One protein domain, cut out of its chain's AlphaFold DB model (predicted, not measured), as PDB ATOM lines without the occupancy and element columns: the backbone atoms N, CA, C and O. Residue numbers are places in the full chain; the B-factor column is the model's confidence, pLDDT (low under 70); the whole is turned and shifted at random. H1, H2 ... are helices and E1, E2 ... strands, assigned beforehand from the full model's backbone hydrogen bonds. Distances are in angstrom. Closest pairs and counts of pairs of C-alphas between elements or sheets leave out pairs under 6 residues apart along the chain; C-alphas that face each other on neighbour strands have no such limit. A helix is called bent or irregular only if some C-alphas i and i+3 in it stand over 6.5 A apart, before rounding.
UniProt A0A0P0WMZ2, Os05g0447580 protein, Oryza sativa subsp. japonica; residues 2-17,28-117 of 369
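What this domain is: This is residues 2 to 17 and 28 to 117 of the 369 residues of the protein "Os05g0447580 protein" of Oryza sativa subsp. japonica (UniProt A0A0P0WMZ2). A single strongly twisted sheet of four strands has the long helix H1 packed along one face, and the short helix H2 beside the later part of H1. The hairpin E2 and E3 has a long loop, residues 58 to 73, of which residues 63 to 69 stick out from the body, and the small helix H3 ends the printed part. The printed part has 106 residues, with three named helices and four named strands in the order E1 H1 E2 E3 H2 E4 H3, class mixed; the sheet's order is E2 E3 E1 E4, all antiparallel. It is compact, with a radius of gyration of the C-alphas of 14.9 A, and only just elongated, spanning 46 by 30 by 23 A.

Where its parts are: Strand E1 is residues 5 to 13, from C-alpha 5 at (103.278, -127.838, 50.037), 26.5 A long. Helix H1 is residues 28 to 47, 28.4 A long, from C-alpha 28 at (86.327, -138.109, 16.411). Strand E2 is residues 51 to 57, and E3 is residues 74 to 82, 26.3 A long. Helix H2 is residues 90 to 96, neither bent nor irregular, but only just: C-alphas 91 and 94 are 6.4 A apart. Strand E4, residues 99 to 108, is 25.2 A long and bends by 60 degrees at residue 102. Helix H3 is residues 114 to 117, ending at C-alpha 117 (106.292, -128.394, 37.941).

How they stand to each other: E1 and E4 are antiparallel at 161 degrees, with N 8 and O 105 at 2.9 A. E3 and E1 are antiparallel at 154 degrees, with N 9 and O 79 at 2.9 A. E2 and E3, a hairpin, are antiparallel at 153 degrees, with N 55 and O 76 at 3.0 A. H1 is on the sheet at a height of 8.3 A, making two layers, a helix on one face of a sheet. It lies over E3 and runs along the strands, at 11 degrees to E3 on the local plane; it is only just not over E2 and E1, on each of which 2 of its C-alphas fall. The closest C-alphas of H1 and E3 are those of Asn 35 and Ile 75, 6.1 A apart. With residues 41 to 45 alone H1 touches H2, at a shallow tilt of 27 degrees, opposite ways; their closest C-alphas, of Ala 41 and Ala 95, are 5.0 A apart. H2 only grazes the sheet with residues 92 to 96, and H3 with residues 115 to 117. E3, H2 and E4 form a split strand-helix-strand unit, two strands running the same way with E1 between them, and its crossover is right-handed. H3 is apart from H1 and H2. Every O i to N i+4 pair of H1 is within hydrogen-bond range; H2 has 1 of 3, beside 3 of 4 O i to N i+3 pairs, and H3 is too short for an O i to N i+4 pair.

The domain as a whole: The C-alphas of Glu 2 and Ser 65, the two farthest apart, are 46.5 A apart. Residues 18 to 27 are not printed, and C-alphas 17 and 28 are 16.7 A apart across the cut, in the link from E1 to H1. The link E2 to E3 is long, with 16 residues. The mean pLDDT of the printed part is 84.0; it is under 70 at residues 2, 17, 57 to 64 and 66 to 73.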
ATOM      1  N   GLU A   2     101.690-119.735  50.683       66.49
ATOM      2  CA  GLU A   2     101.259-121.092  51.081       66.49
ATOM      3  C   GLU A   2     101.656-122.225  50.115       66.49
ATOM      4  O   GLU A   2     101.291-123.376  50.319       66.49
ATOM      5  N   LEU A   3     102.421-121.929  49.060       73.63
ATOM      6  CA  LEU A   3     102.768-122.903  48.013       73.63
ATOM      7  C   LEU A   3     104.016-123.748  48.334       73.63
ATOM      8  O   LEU A   3     104.635-124.293  47.427       73.63
ATOM      9  N   GLN A   4     104.405-123.849  49.607       77.36
ATOM     10  CA  GLN A   4     105.505-124.729  50.031       77.36
ATOM     11  C   GLN A   4     105.134-126.206  49.871       77.36
ATOM     12  O   GLN A   4     105.952-127.025  49.464       77.36
ATOM     13  N   ASN A   5     103.876-126.522  50.181       85.41
ATOM     14  CA  ASN A   5     103.278-127.838  50.037       85.41
ATOM     15  C   ASN A   5     102.028-127.673  49.179       85.41
ATOM     16  O   ASN A   5     101.103-126.972  49.584       85.41
ATOM     17  N   VAL A   6     102.000-128.295  48.005       90.89
ATOM     18  CA  VAL A   6     100.862-128.212  47.085       90.89
ATOM     19  C   VAL A   6     100.418-129.620  46.737       90.89
ATOM     20  O   VAL A   6     101.164-130.384  46.128       90.89
ATOM     21  N   SER A   7      99.198-129.975  47.117       94.13
ATOM     22  CA  SER A   7      98.599-131.237  46.687       94.13
ATOM     23  C   SER A   7      98.126-131.101  45.250       94.13
ATOM     24  O   SER A   7      97.489-130.107  44.902       94.13
ATOM     25  N   TRP A   8      98.437-132.081  44.415       95.24
ATOM     26  CA  TRP A   8      98.050-132.087  43.012       95.24
ATOM     27  C   TRP A   8      97.202-133.313  42.692       95.24
ATOM     28  O   TRP A   8      97.419-134.397  43.231       95.24
ATOM     29  N   PHE A   9      96.242-133.128  41.791       96.09
ATOM     30  CA  PHE A   9      95.355-134.167  41.282       96.09
ATOM     31  C   PHE A   9      95.339-134.096  39.759       96.09
ATOM     32  O   PHE A   9      95.137-133.024  39.183       96.09
ATOM     33  N   GLN A  10      95.545-135.240  39.119       94.43
ATOM     34  CA  GLN A  10      95.479-135.408  37.675       94.43
ATOM     35  C   GLN A  10      94.202-136.168  37.325       94.43
ATOM     36  O   GLN A  10      93.945-137.238  37.883       94.43
ATOM     37  N   PHE A  11      93.424-135.642  36.383       94.14
ATOM     38  CA  PHE A  11      92.171-136.248  35.956       94.14
ATOM     39  C   PHE A  11      92.153-136.568  34.466       94.14
ATOM     40  O   PHE A  11      92.719-135.845  33.643       94.14
ATOM     41  N   LEU A  12      91.422-137.630  34.136       91.68
ATOM     42  CA  LEU A  12      91.030-137.992  32.777       91.68
ATOM     43  C   LEU A  12      89.502-138.088  32.693       91.68
ATOM     44  O   LEU A  12      88.854-138.384  33.703       91.68
ATOM     45  N   PRO A  13      88.910-137.864  31.512       89.18
ATOM     46  CA  PRO A  13      87.485-138.072  31.327       89.18
ATOM     47  C   PRO A  13      87.136-139.554  31.503       89.18
ATOM     48  O   PRO A  13      87.927-140.439  31.170       89.18
ATOM     49  N   VAL A  14      85.963-139.823  32.082       84.80
ATOM     50  CA  VAL A  14      85.445-141.190  32.199       84.80
ATOM     51  C   VAL A  14      85.013-141.640  30.806       84.80
ATOM     52  O   VAL A  14      84.084-141.077  30.228       84.80
ATOM     53  N   GLU A  15      85.724-142.614  30.244       78.97
ATOM     54  CA  GLU A  15      85.355-143.212  28.963       78.97
ATOM     55  C   GLU A  15      84.046-143.997  29.138       78.97
ATOM     56  O   GLU A  15      83.909-144.723  30.126       78.97
ATOM     57  N   PRO A  16      83.062-143.837  28.235       71.25
ATOM     58  CA  PRO A  16      81.832-144.610  28.312       71.25
ATOM     59  C   PRO A  16      82.138-146.091  28.069       71.25
ATOM     60  O   PRO A  16      82.952-146.425  27.205       71.25
ATOM     61  N   ASP A  17      81.464-146.969  28.813       64.93
ATOM     62  CA  ASP A  17      81.599-148.409  28.619       64.93
ATOM     63  C   ASP A  17      81.252-148.778  27.169       64.93
ATOM     64  O   ASP A  17      80.205-148.349  26.657       64.93
ATOM     65  N   ALA A  28      85.979-139.524  16.323       73.47
ATOM     66  CA  ALA A  28      86.327-138.109  16.411       73.47
ATOM     67  C   ALA A  28      85.341-137.328  17.296       73.47
ATOM     68  O   ALA A  28      85.773-136.658  18.228       73.47
ATOM     69  N   GLU A  29      84.030-137.487  17.089       76.13
ATOM     70  CA  GLU A  29      83.006-136.831  17.920       76.13
ATOM     71  C   GLU A  29      83.085-137.272  19.385       76.13
ATOM     72  O   GLU A  29      82.917-136.455  20.291       76.13
ATOM     73  N   GLN A  30      83.381-138.551  19.635       79.03
ATOM     74  CA  GLN A  30      83.576-139.052  20.993       79.03
ATOM     75  C   GLN A  30      84.821-138.433  21.649       79.03
ATOM     76  O   GLN A  30      84.748-137.995  22.798       79.03
ATOM     77  N   LYS A  31      85.946-138.342  20.927       81.04
ATOM     78  CA  LYS A  31      87.168-137.670  21.404       81.04
ATOM     79  C   LYS A  31      86.905-136.192  21.708       81.04
ATOM     80  O   LYS A  31      87.298-135.712  22.771       81.04
ATOM     81  N   ASP A  32      86.185-135.496  20.833       81.98
ATOM     82  CA  ASP A  32      85.816-134.093  21.028       81.98
ATOM     83  C   ASP A  32      84.896-133.910  22.240       81.98
ATOM     84  O   ASP A  32      85.103-132.998  23.040       81.98
ATOM     85  N   ALA A  33      83.921-134.800  22.440       85.42
ATOM     86  CA  ALA A  33      83.065-134.785  23.623       85.42
ATOM     87  C   ALA A  33      83.874-134.968  24.919       85.42
ATOM     88  O   ALA A  33      83.677-134.217  25.877       85.42
ATOM     89  N   LEU A  34      84.821-135.912  24.945       87.28
ATOM     90  CA  LEU A  34      85.697-136.152  26.098       87.28
ATOM     91  C   LEU A  34      86.606-134.945  26.388       87.28
ATOM     92  O   LEU A  34      86.716-134.516  27.540       87.28
ATOM     93  N   ASN A  35      87.194-134.349  25.350       87.85
ATOM     94  CA  ASN A  35      87.998-133.132  25.469       87.85
ATOM     95  C   ASN A  35      87.164-131.955  25.993       87.85
ATOM     96  O   ASN A  35      87.603-131.233  26.890       87.85
ATOM     97  N   ASN A  36      85.933-131.796  25.502       88.00
ATOM     98  CA  ASN A  36      85.015-130.760  25.967       88.00
ATOM     99  C   ASN A  36      84.677-130.904  27.455       88.00
ATOM    100  O   ASN A  36      84.564-129.886  28.139       88.00
ATOM    101  N   ILE A  37      84.562-132.126  27.990       91.64
ATOM    102  CA  ILE A  37      84.343-132.340  29.431       91.64
ATOM    103  C   ILE A  37      85.529-131.796  30.236       91.64
ATOM    104  O   ILE A  37      85.323-131.069  31.209       91.64
ATOM    105  N   VAL A  38      86.760-132.098  29.815       92.74
ATOM    106  CA  VAL A  38      87.983-131.628  30.485       92.74
ATOM    107  C   VAL A  38      88.086-130.103  30.447       92.74
ATOM    108  O   VAL A  38      88.325-129.472  31.478       92.74
ATOM    109  N   LEU A  39      87.854-129.500  29.278       92.30
ATOM    110  CA  LEU A  39      87.891-128.048  29.115       92.30
ATOM    111  C   LEU A  39      86.785-127.355  29.925       92.30
ATOM    112  O   LEU A  39      87.059-126.367  30.603       92.30
ATOM    113  N   SER A  40      85.564-127.894  29.938       91.65
ATOM    114  CA  SER A  40      84.457-127.354  30.745       91.65
ATOM    115  C   SER A  40      84.775-127.403  32.242       91.65
ATOM    116  O   SER A  40      84.555-126.422  32.952       91.65
ATOM    117  N   ALA A  41      85.347-128.514  32.719       94.20
ATOM    118  CA  ALA A  41      85.766-128.659  34.110       94.20
ATOM    119  C   ALA A  41      86.876-127.662  34.475       94.20
ATOM    120  O   ALA A  41      86.795-127.000  35.509       94.20
ATOM    121  N   HIS A  42      87.884-127.497  33.610       94.73
ATOM    122  CA  HIS A  42      88.939-126.499  33.796       94.73
ATOM    123  C   HIS A  42      88.364-125.085  33.939       94.73
ATOM    124  O   HIS A  42      88.739-124.359  34.859       94.73
ATOM    125  N   LEU A  43      87.440-124.713  33.053       92.09
ATOM    126  CA  LEU A  43      86.810-123.398  33.049       92.09
ATOM    127  C   LEU A  43      85.993-123.143  34.320       92.09
ATOM    128  O   LEU A  43      86.089-122.056  34.888       92.09
ATOM    129  N   HIS A  44      85.251-124.145  34.794       93.33
ATOM    130  CA  HIS A  44      84.507-124.051  36.049       93.33
ATOM    131  C   HIS A  44      85.447-123.929  37.260       93.33
ATOM    132  O   HIS A  44      85.269-123.066  38.110       93.33
ATOM    133  N   LEU A  45      86.532-124.710  37.305       94.87
ATOM    134  CA  LEU A  45      87.548-124.566  38.354       94.87
ATOM    135  C   LEU A  45      88.180-123.165  38.359       94.87
ATOM    136  O   LEU A  45      88.402-122.592  39.422       94.87
ATOM    137  N   GLN A  46      88.456-122.598  37.181       92.09
ATOM    138  CA  GLN A  46      88.997-121.242  37.064       92.09
ATOM    139  C   GLN A  46      88.002-120.169  37.525       92.09
ATOM    140  O   GLN A  46      88.437-119.184  38.124       92.09
ATOM    141  N   SER A  47      86.695-120.336  37.274       90.30
ATOM    142  CA  SER A  47      85.679-119.390  37.759       90.30
ATOM    143  C   SER A  47      85.547-119.411  39.280       90.30
ATOM    144  O   SER A  47      85.403-118.351  39.878       90.30
ATOM    145  N   GLU A  48      85.699-120.585  39.895       91.52
ATOM    146  CA  GLU A  48      85.718-120.760  41.355       91.52
ATOM    147  C   GLU A  48      87.061-120.350  42.001       91.52
ATOM    148  O   GLU A  48      87.230-120.413  43.216       91.52
ATOM    149  N   GLY A  49      88.044-119.913  41.204       92.01
ATOM    150  CA  GLY A  49      89.332-119.421  41.699       92.01
ATOM    151  C   GLY A  49      90.366-120.504  42.017       92.01
ATOM    152  O   GLY A  49      91.425-120.182  42.560       92.01
ATOM    153  N   PHE A  50      90.118-121.763  41.645       94.64
ATOM    154  CA  PHE A  50      91.082-122.847  41.832       94.64
ATOM    155  C   PHE A  50      92.303-122.714  40.915       94.64
ATOM    156  O   PHE A  50      92.247-122.183  39.801       94.64
ATOM    157  N   LEU A  51      93.427-123.264  41.377       94.52
ATOM    158  CA  LEU A  51      94.657-123.353  40.604       94.52
ATOM    159  C   LEU A  51      94.592-124.588  39.697       94.52
ATOM    160  O   LEU A  51      94.927-125.695  40.112       94.52
ATOM    161  N   SER A  52      94.122-124.410  38.464       95.89
ATOM    162  CA  SER A  52      93.964-125.504  37.500       95.89
ATOM    163  C   SER A  52      94.657-125.235  36.165       95.89
ATOM    164  O   SER A  52      94.831-124.091  35.735       95.89
ATOM    165  N   THR A  53      95.028-126.304  35.473       95.09
ATOM    166  CA  THR A  53      95.467-126.261  34.075       95.09
ATOM    167  C   THR A  53      95.061-127.547  33.374       95.09
ATOM    168  O   THR A  53      94.672-128.511  34.023       95.09
ATOM    169  N   TRP A  54      95.182-127.589  32.059       93.70
ATOM    170  CA  TRP A  54      95.156-128.829  31.302       93.70
ATOM    171  C   TRP A  54      96.474-128.997  30.549       93.70
ATOM    172  O   TRP A  54      97.158-128.015  30.257       93.70
ATOM    173  N   THR A  55      96.852-130.240  30.279       89.41
ATOM    174  CA  THR A  55      97.998-130.569  29.430       89.41
ATOM    175  C   THR A  55      97.603-131.649  28.447       89.41
ATOM    176  O   THR A  55      96.614-132.361  28.634       89.41
ATOM    177  N   ASN A  56      98.387-131.762  27.388       82.59
ATOM    178  CA  ASN A  56      98.250-132.859  26.464       82.59
ATOM    179  C   ASN A  56      99.067-134.056  26.954       82.59
ATOM    180  O   ASN A  56     100.229-133.892  27.333       82.59
ATOM    181  N   SER A  57      98.476-135.246  26.988       67.79
ATOM    182  CA  SER A  57      99.204-136.454  27.342       67.79
ATOM    183  C   SER A  57      99.953-136.985  26.130       67.79
ATOM    184  O   SER A  57      99.396-137.723  25.321       67.79
ATOM    185  N   PHE A  58     101.235-136.647  26.022       57.19
ATOM    186  CA  PHE A  58     102.128-137.379  25.134       57.19
ATOM    187  C   PHE A  58     102.491-138.703  25.803       57.19
ATOM    188  O   PHE A  58     103.188-138.728  26.817       57.19
ATOM    189  N   VAL A  59     101.991-139.812  25.263       50.17
ATOM    190  CA  VAL A  59     102.458-141.147  25.648       50.17
ATOM    191  C   VAL A  59     103.664-141.473  24.766       50.17
ATOM    192  O   VAL A  59     103.529-142.100  23.723       50.17
ATOM    193  N   GLY A  60     104.841-140.982  25.165       52.09
ATOM    194  CA  GLY A  60     106.116-141.276  24.501       52.09
ATOM    195  C   GLY A  60     106.288-140.667  23.098       52.09
ATOM    196  O   GLY A  60     105.411-139.947  22.616       52.09
ATOM    197  N   PRO A  61     107.446-140.904  22.451       55.43
ATOM    198  CA  PRO A  61     107.679-140.490  21.071       55.43
ATOM    199  C   PRO A  61     106.692-141.227  20.162       55.43
ATOM    200  O   PRO A  61     106.838-142.418  19.901       55.43
ATOM    201  N   TRP A  62     105.651-140.520  19.725       62.14
ATOM    202  CA  TRP A  62     104.731-141.016  18.709       62.14
ATOM    203  C   TRP A  62     105.475-141.103  17.385       62.14
ATOM    204  O   TRP A  62     106.066-140.117  16.949       62.14
ATOM    205  N   ASP A  63     105.444-142.277  16.767       65.63
ATOM    206  CA  ASP A  63     105.975-142.490  15.431       65.63
ATOM    207  C   ASP A  63     104.977-141.922  14.405       65.63
ATOM    208  O   ASP A  63     103.890-142.486  14.249       65.63
ATOM    209  N   PRO A  64     105.304-140.827  13.689       68.43
ATOM    210  CA  PRO A  64     104.402-140.239  12.700       68.43
ATOM    211  C   PRO A  64     104.028-141.212  11.572       68.43
ATOM    212  O   PRO A  64     102.998-141.023  10.927       68.43
ATOM    213  N   SER A  65     104.820-142.270  11.343       73.78
ATOM    214  CA  SER A  65     104.492-143.308  10.359       73.78
ATOM    215  C   SER A  65     103.271-144.151  10.755       73.78
ATOM    216  O   SER A  65     102.615-144.721   9.884       73.78
ATOM    217  N   GLN A  66     102.910-144.178  12.046       64.15
ATOM    218  CA  GLN A  66     101.722-144.866  12.573       64.15
ATOM    219  C   GLN A  66     100.425-144.064  12.376       64.15
ATOM    220  O   GLN A  66      99.337-144.538  12.710       64.15
ATOM    221  N   GLY A  67     100.521-142.851  11.831       59.09
ATOM    222  CA  GLY A  67      99.387-141.996  11.519       59.09
ATOM    223  C   GLY A  67      99.608-140.549  11.943       59.09
ATOM    224  O   GLY A  67     100.399-140.236  12.832       59.09
ATOM    225  N   GLU A  68      98.841-139.659  11.317       53.59
ATOM    226  CA  GLU A  68      98.923-138.202  11.497       53.59
ATOM    227  C   GLU A  68      98.636-137.735  12.936       53.59
ATOM    228  O   GLU A  68      99.033-136.640  13.335       53.59
ATOM    229  N   HIS A  69      97.950-138.562  13.726       55.61
ATOM    230  CA  HIS A  69      97.561-138.265  15.098       55.61
ATOM    231  C   HIS A  69      97.934-139.419  16.016       55.61
ATOM    232  O   HIS A  69      97.584-140.562  15.730       55.61
ATOM    233  N   ASN A  70      98.541-139.103  17.163       58.13
ATOM    234  CA  ASN A  70      98.671-140.075  18.238       58.13
ATOM    235  C   ASN A  70      97.257-140.397  18.772       58.13
ATOM    236  O   ASN A  70      96.594-139.506  19.320       58.13
ATOM    237  N   PRO A  71      96.749-141.632  18.609       53.25
ATOM    238  CA  PRO A  71      95.439-142.022  19.114       53.25
ATOM    239  C   PRO A  71      95.367-141.919  20.645       53.25
ATOM    240  O   PRO A  71      94.273-141.742  21.182       53.25
ATOM    241  N   ASP A  72      96.513-141.934  21.333       60.24
ATOM    242  CA  ASP A  72      96.624-141.821  22.789       60.24
ATOM    243  C   ASP A  72      96.749-140.375  23.288       60.24
ATOM    244  O   ASP A  72      96.867-140.130  24.492       60.24
ATOM    245  N   GLU A  73      96.690-139.396  22.385       65.82
ATOM    246  CA  GLU A  73      96.684-137.981  22.732       65.82
ATOM    247  C   GLU A  73      95.362-137.614  23.427       65.82
ATOM    248  O   GLU A  73      94.321-137.410  22.785       65.82
ATOM    249  N   LYS A  74      95.402-137.565  24.762       77.67
ATOM    250  CA  LYS A  74      94.278-137.230  25.640       77.67
ATOM    251  C   LYS A  74      94.593-135.952  26.406       77.67
ATOM    252  O   LYS A  74      95.693-135.764  26.925       77.67
ATOM    253  N   ILE A  75      93.602-135.078  26.544       87.98
ATOM    254  CA  ILE A  75      93.746-133.907  27.408       87.98
ATOM    255  C   ILE A  75      93.567-134.356  28.862       87.98
ATOM    256  O   ILE A  75      92.560-134.967  29.222       87.98
ATOM    257  N   LYS A  76      94.547-134.039  29.705       91.18
ATOM    258  CA  LYS A  76      94.515-134.267  31.152       91.18
ATOM    259  C   LYS A  76      94.213-132.964  31.871       91.18
ATOM    260  O   LYS A  76      94.764-131.923  31.517       91.18
ATOM    261  N   LEU A  77      93.386-133.025  32.910       95.68
ATOM    262  CA  LEU A  77      93.158-131.901  33.817       95.68
ATOM    263  C   LEU A  77      94.095-132.002  35.019       95.68
ATOM    264  O   LEU A  77      94.278-133.082  35.572       95.68
ATOM    265  N   TRP A  78      94.604-130.865  35.468       96.60
ATOM    266  CA  TRP A  78      95.377-130.719  36.692       96.60
ATOM    267  C   TRP A  78      94.669-129.764  37.641       96.60
ATOM    268  O   TRP A  78      94.261-128.670  37.241       96.60
ATOM    269  N   LEU A  79      94.570-130.164  38.905       96.99
ATOM    270  CA  LEU A  79      94.113-129.329  40.009       96.99
ATOM    271  C   LEU A  79      95.200-129.279  41.077       96.99
ATOM    272  O   LEU A  79      95.694-130.321  41.503       96.99
ATOM    273  N   PHE A  80      95.523-128.077  41.530       95.24
ATOM    274  CA  PHE A  80      96.492-127.817  42.581       95.24
ATOM    275  C   PHE A  80      95.801-127.153  43.769       95.24
ATOM    276  O   PHE A  80      95.073-126.171  43.614       95.24
ATOM    277  N   LEU A  81      96.046-127.684  44.962       94.15
ATOM    278  CA  LEU A  81      95.478-127.204  46.214       94.15
ATOM    279  C   LEU A  81      96.610-126.867  47.190       94.15
ATOM    280  O   LEU A  81      97.438-127.737  47.475       94.15
ATOM    281  N   PRO A  82      96.667-125.634  47.723       91.01
ATOM    282  CA  PRO A  82      97.611-125.287  48.779       91.01
ATOM    283  C   PRO A  82      97.410-126.177  50.012       91.01
ATOM    284  O   PRO A  82      96.282-126.382  50.465       91.01
ATOM    285  N   GLY A  83      98.500-126.707  50.560       88.62
ATOM    286  CA  GLY A  83      98.495-127.618  51.700       88.62
ATOM    287  C   GLY A  83      98.439-129.100  51.322       88.62
ATOM    288  O   GLY A  83      98.730-129.502  50.192       88.62
ATOM    289  N   ARG A  84      98.100-129.934  52.312       90.55
ATOM    290  CA  ARG A  84      98.009-131.396  52.189       90.55
ATOM    291  C   ARG A  84      96.547-131.826  52.126       90.55
ATOM    292  O   ARG A  84      95.842-131.746  53.126       90.55
ATOM    293  N   HIS A  85      96.123-132.305  50.965       91.85
ATOM    294  CA  HIS A  85      94.773-132.779  50.683       91.85
ATOM    295  C   HIS A  85      94.854-134.232  50.228       91.85
ATOM    296  O   HIS A  85      95.565-134.546  49.279       91.85
ATOM    297  N   SER A  86      94.128-135.122  50.901       89.61
ATOM    298  CA  SER A  86      94.001-136.531  50.501       89.61
ATOM    299  C   SER A  86      92.915-136.751  49.446       89.61
ATOM    300  O   SER A  86      92.891-137.784  48.782       89.61
ATOM    301  N   SER A  87      92.001-135.793  49.300       91.98
ATOM    302  CA  SER A  87      90.860-135.846  48.389       91.98
ATOM    303  C   SER A  87      90.520-134.449  47.873       91.98
ATOM    304  O   SER A  87      90.994-133.442  48.401       91.98
ATOM    305  N   VAL A  88      89.723-134.398  46.808       91.40
ATOM    306  CA  VAL A  88      89.270-133.147  46.198       91.40
ATOM    307  C   VAL A  88      88.196-132.507  47.095       91.40
ATOM    308  O   VAL A  88      87.254-133.199  47.476       91.40
ATOM    309  N   PRO A  89      88.299-131.208  47.434       90.87
ATOM    310  CA  PRO A  89      87.288-130.503  48.214       90.87
ATOM    311  C   PRO A  89      85.909-130.545  47.550       90.87
ATOM    312  O   PRO A  89      85.801-130.458  46.328       90.87
ATOM    313  N   GLU A  90      84.849-130.572  48.356       89.56
ATOM    314  CA  GLU A  90      83.454-130.659  47.891       89.56
ATOM    315  C   GLU A  90      83.073-129.555  46.883       89.56
ATOM    316  O   GLU A  90      82.370-129.800  45.902       89.56
ATOM    317  N   ILE A  91      83.624-128.350  47.062       89.46
ATOM    318  CA  ILE A  91      83.427-127.211  46.152       89.46
ATOM    319  C   ILE A  91      83.978-127.526  44.750       89.46
ATOM    320  O   ILE A  91      83.325-127.256  43.746       89.46
ATOM    321  N   ALA A  92      85.150-128.162  44.665       91.62
ATOM    322  CA  ALA A  92      85.755-128.557  43.393       91.62
ATOM    323  C   ALA A  92      85.131-129.838  42.812       91.62
ATOM    324  O   ALA A  92      85.194-130.048  41.600       91.62
ATOM    325  N   GLN A  93      84.501-130.676  43.646       91.72
ATOM    326  CA  GLN A  93      83.929-131.963  43.241       91.72
ATOM    327  C   GLN A  93      82.875-131.814  42.137       91.72
ATOM    328  O   GLN A  93      82.844-132.613  41.203       91.72
ATOM    329  N   HIS A  94      82.061-130.758  42.196       89.81
ATOM    330  CA  HIS A  94      81.052-130.450  41.179       89.81
ATOM    331  C   HIS A  94      81.675-130.217  39.794       89.81
ATOM    332  O   HIS A  94      81.134-130.671  38.785       89.81
ATOM    333  N   ALA A  95      82.846-129.575  39.750       91.39
ATOM    334  CA  ALA A  95      83.583-129.308  38.518       91.39
ATOM    335  C   ALA A  95      84.113-130.594  37.871       91.39
ATOM    336  O   ALA A  95      84.122-130.730  36.647       91.39
ATOM    337  N   VAL A  96      84.586-131.526  38.703       92.94
ATOM    338  CA  VAL A  96      85.317-132.725  38.273       92.94
ATOM    339  C   VAL A  96      84.476-134.003  38.319       92.94
ATOM    340  O   VAL A  96      85.004-135.076  38.060       92.94
ATOM    341  N   ALA A  97      83.169-133.919  38.585       91.01
ATOM    342  CA  ALA A  97      82.291-135.080  38.772       91.01
ATOM    343  C   ALA A  97      82.245-136.051  37.572       91.01
ATOM    344  O   ALA A  97      81.971-137.235  37.742       91.01
ATOM    345  N   LYS A  98      82.516-135.559  36.356       90.63
ATOM    346  CA  LYS A  98      82.572-136.359  35.115       90.63
ATOM    347  C   LYS A  98      83.978-136.876  34.781       90.63
ATOM    348  O   LYS A  98      84.207-137.403  33.691       90.63
ATOM    349  N   LEU A  99      84.932-136.675  35.682       93.11
ATOM    350  CA  LEU A  99      86.331-137.028  35.510       93.11
ATOM    351  C   LEU A  99      86.745-138.030  36.590       93.11
ATOM    352  O   LEU A  99      86.274-137.977  37.724       93.11
ATOM    353  N   ARG A 100      87.671-138.925  36.251       92.10
ATOM    354  CA  ARG A 100      88.310-139.827  37.215       92.10
ATOM    355  C   ARG A 100      89.679-139.294  37.608       92.10
ATOM    356  O   ARG A 100      90.422-138.820  36.749       92.10
ATOM    357  N   VAL A 101      90.027-139.416  38.886       92.94
ATOM    358  CA  VAL A 101      91.391-139.160  39.368       92.94
ATOM    359  C   VAL A 101      92.282-140.313  38.909       92.94
ATOM    360  O   VAL A 101      91.990-141.471  39.192       92.94
ATOM    361  N   VAL A 102      93.352-139.997  38.187       91.07
ATOM    362  CA  VAL A 102      94.325-140.975  37.666       91.07
ATOM    363  C   VAL A 102      95.557-141.034  38.549       91.07
ATOM    364  O   VAL A 102      96.104-142.103  38.794       91.07
ATOM    365  N   SER A 103      95.982-139.875  39.039       91.41
ATOM    366  CA  SER A 103      97.126-139.745  39.924       91.41
ATOM    367  C   SER A 103      96.912-138.567  40.859       91.41
ATOM    368  O   SER A 103      96.229-137.599  40.523       91.41
ATOM    369  N   ASN A 104      97.503-138.648  42.042       93.57
ATOM    370  CA  ASN A 104      97.590-137.541  42.975       93.57
ATOM    371  C   ASN A 104      98.923-137.612  43.716       93.57
ATOM    372  O   ASN A 104      99.591-138.648  43.720       93.57
ATOM    373  N   GLY A 105      99.309-136.509  44.338       93.30
ATOM    374  CA  GLY A 105     100.506-136.474  45.153       93.30
ATOM    375  C   GLY A 105     100.702-135.132  45.827       93.30
ATOM    376  O   GLY A 105      99.880-134.222  45.723       93.30
ATOM    377  N   LEU A 106     101.830-135.019  46.518       91.55
ATOM    378  CA  LEU A 106     102.266-133.787  47.152       91.55
ATOM    379  C   LEU A 106     103.492-133.264  46.411       91.55
ATOM    380  O   LEU A 106     104.500-133.959  46.306       91.55
ATOM    381  N   TRP A 107     103.405-132.043  45.902       89.03
ATOM    382  CA  TRP A 107     104.552-131.306  45.401       89.03
ATOM    383  C   TRP A 107     105.132-130.478  46.550       89.03
ATOM    384  O   TRP A 107     104.410-129.724  47.207       89.03
ATOM    385  N   VAL A 108     106.427-130.653  46.800       85.50
ATOM    386  CA  VAL A 108     107.201-129.938  47.823       85.50
ATOM    387  C   VAL A 108     108.352-129.252  47.110       85.50
ATOM    388  O   VAL A 108     109.001-129.880  46.279       85.50
ATOM    389  N   ALA A 109     108.588-127.976  47.389       81.04
ATOM    390  CA  ALA A 109     109.625-127.215  46.705       81.04
ATOM    391  C   ALA A 109     111.045-127.664  47.137       81.04
ATOM    392  O   ALA A 109     111.242-127.936  48.322       81.04
ATOM    393  N   PRO A 110     112.041-127.733  46.227       73.89
ATOM    394  CA  PRO A 110     111.935-127.697  44.771       73.89
ATOM    395  C   PRO A 110     111.543-129.097  44.262       73.89
ATOM    396  O   PRO A 110     112.310-130.049  44.383       73.89
ATOM    397  N   GLY A 111     110.323-129.255  43.742       76.95
ATOM    398  CA  GLY A 111     109.793-130.591  43.450       76.95
ATOM    399  C   GLY A 111     110.608-131.361  42.413       76.95
ATOM    400  O   GLY A 111     111.212-130.784  41.515       76.95
ATOM    401  N   ASN A 112     110.586-132.685  42.523       79.77
ATOM    402  CA  ASN A 112     111.362-133.606  41.689       79.77
ATOM    403  C   ASN A 112     110.668-134.016  40.376       79.77
ATOM    404  O   ASN A 112     111.288-134.662  39.538       79.77
ATOM    405  N   LEU A 113     109.386-133.681  40.202       86.42
ATOM    406  CA  LEU A 113     108.596-134.060  39.031       86.42
ATOM    407  C   LEU A 113     108.454-132.879  38.066       86.42
ATOM    408  O   LEU A 113     107.694-131.944  38.329       86.42
ATOM    409  N   GLU A 114     109.149-132.957  36.932       85.61
ATOM    410  CA  GLU A 114     109.142-131.927  35.884       85.61
ATOM    411  C   GLU A 114     107.739-131.690  35.305       85.61
ATOM    412  O   GLU A 114     107.311-130.543  35.198       85.61
ATOM    413  N   GLU A 115     106.978-132.755  35.017       87.68
ATOM    414  CA  GLU A 115     105.606-132.649  34.487       87.68
ATOM    415  C   GLU A 115     104.693-131.866  35.447       87.68
ATOM    416  O   GLU A 115     103.955-130.970  35.030       87.68
ATOM    417  N   VAL A 116     104.789-132.155  36.751       90.15
ATOM    418  CA  VAL A 116     104.005-131.476  37.792       90.15
ATOM    419  C   VAL A 116     104.447-130.021  37.932       90.15
ATOM    420  O   VAL A 116     103.598-129.140  38.042       90.15
ATOM    421  N   ALA A 117     105.757-129.751  37.890       88.63
ATOM    422  CA  ALA A 117     106.292-128.394  37.941       88.63
ATOM    423  C   ALA A 117     105.836-127.558  36.732       88.63
ATOM    424  O   ALA A 117     105.366-126.434  36.906       88.63
TER     425      ALA A 117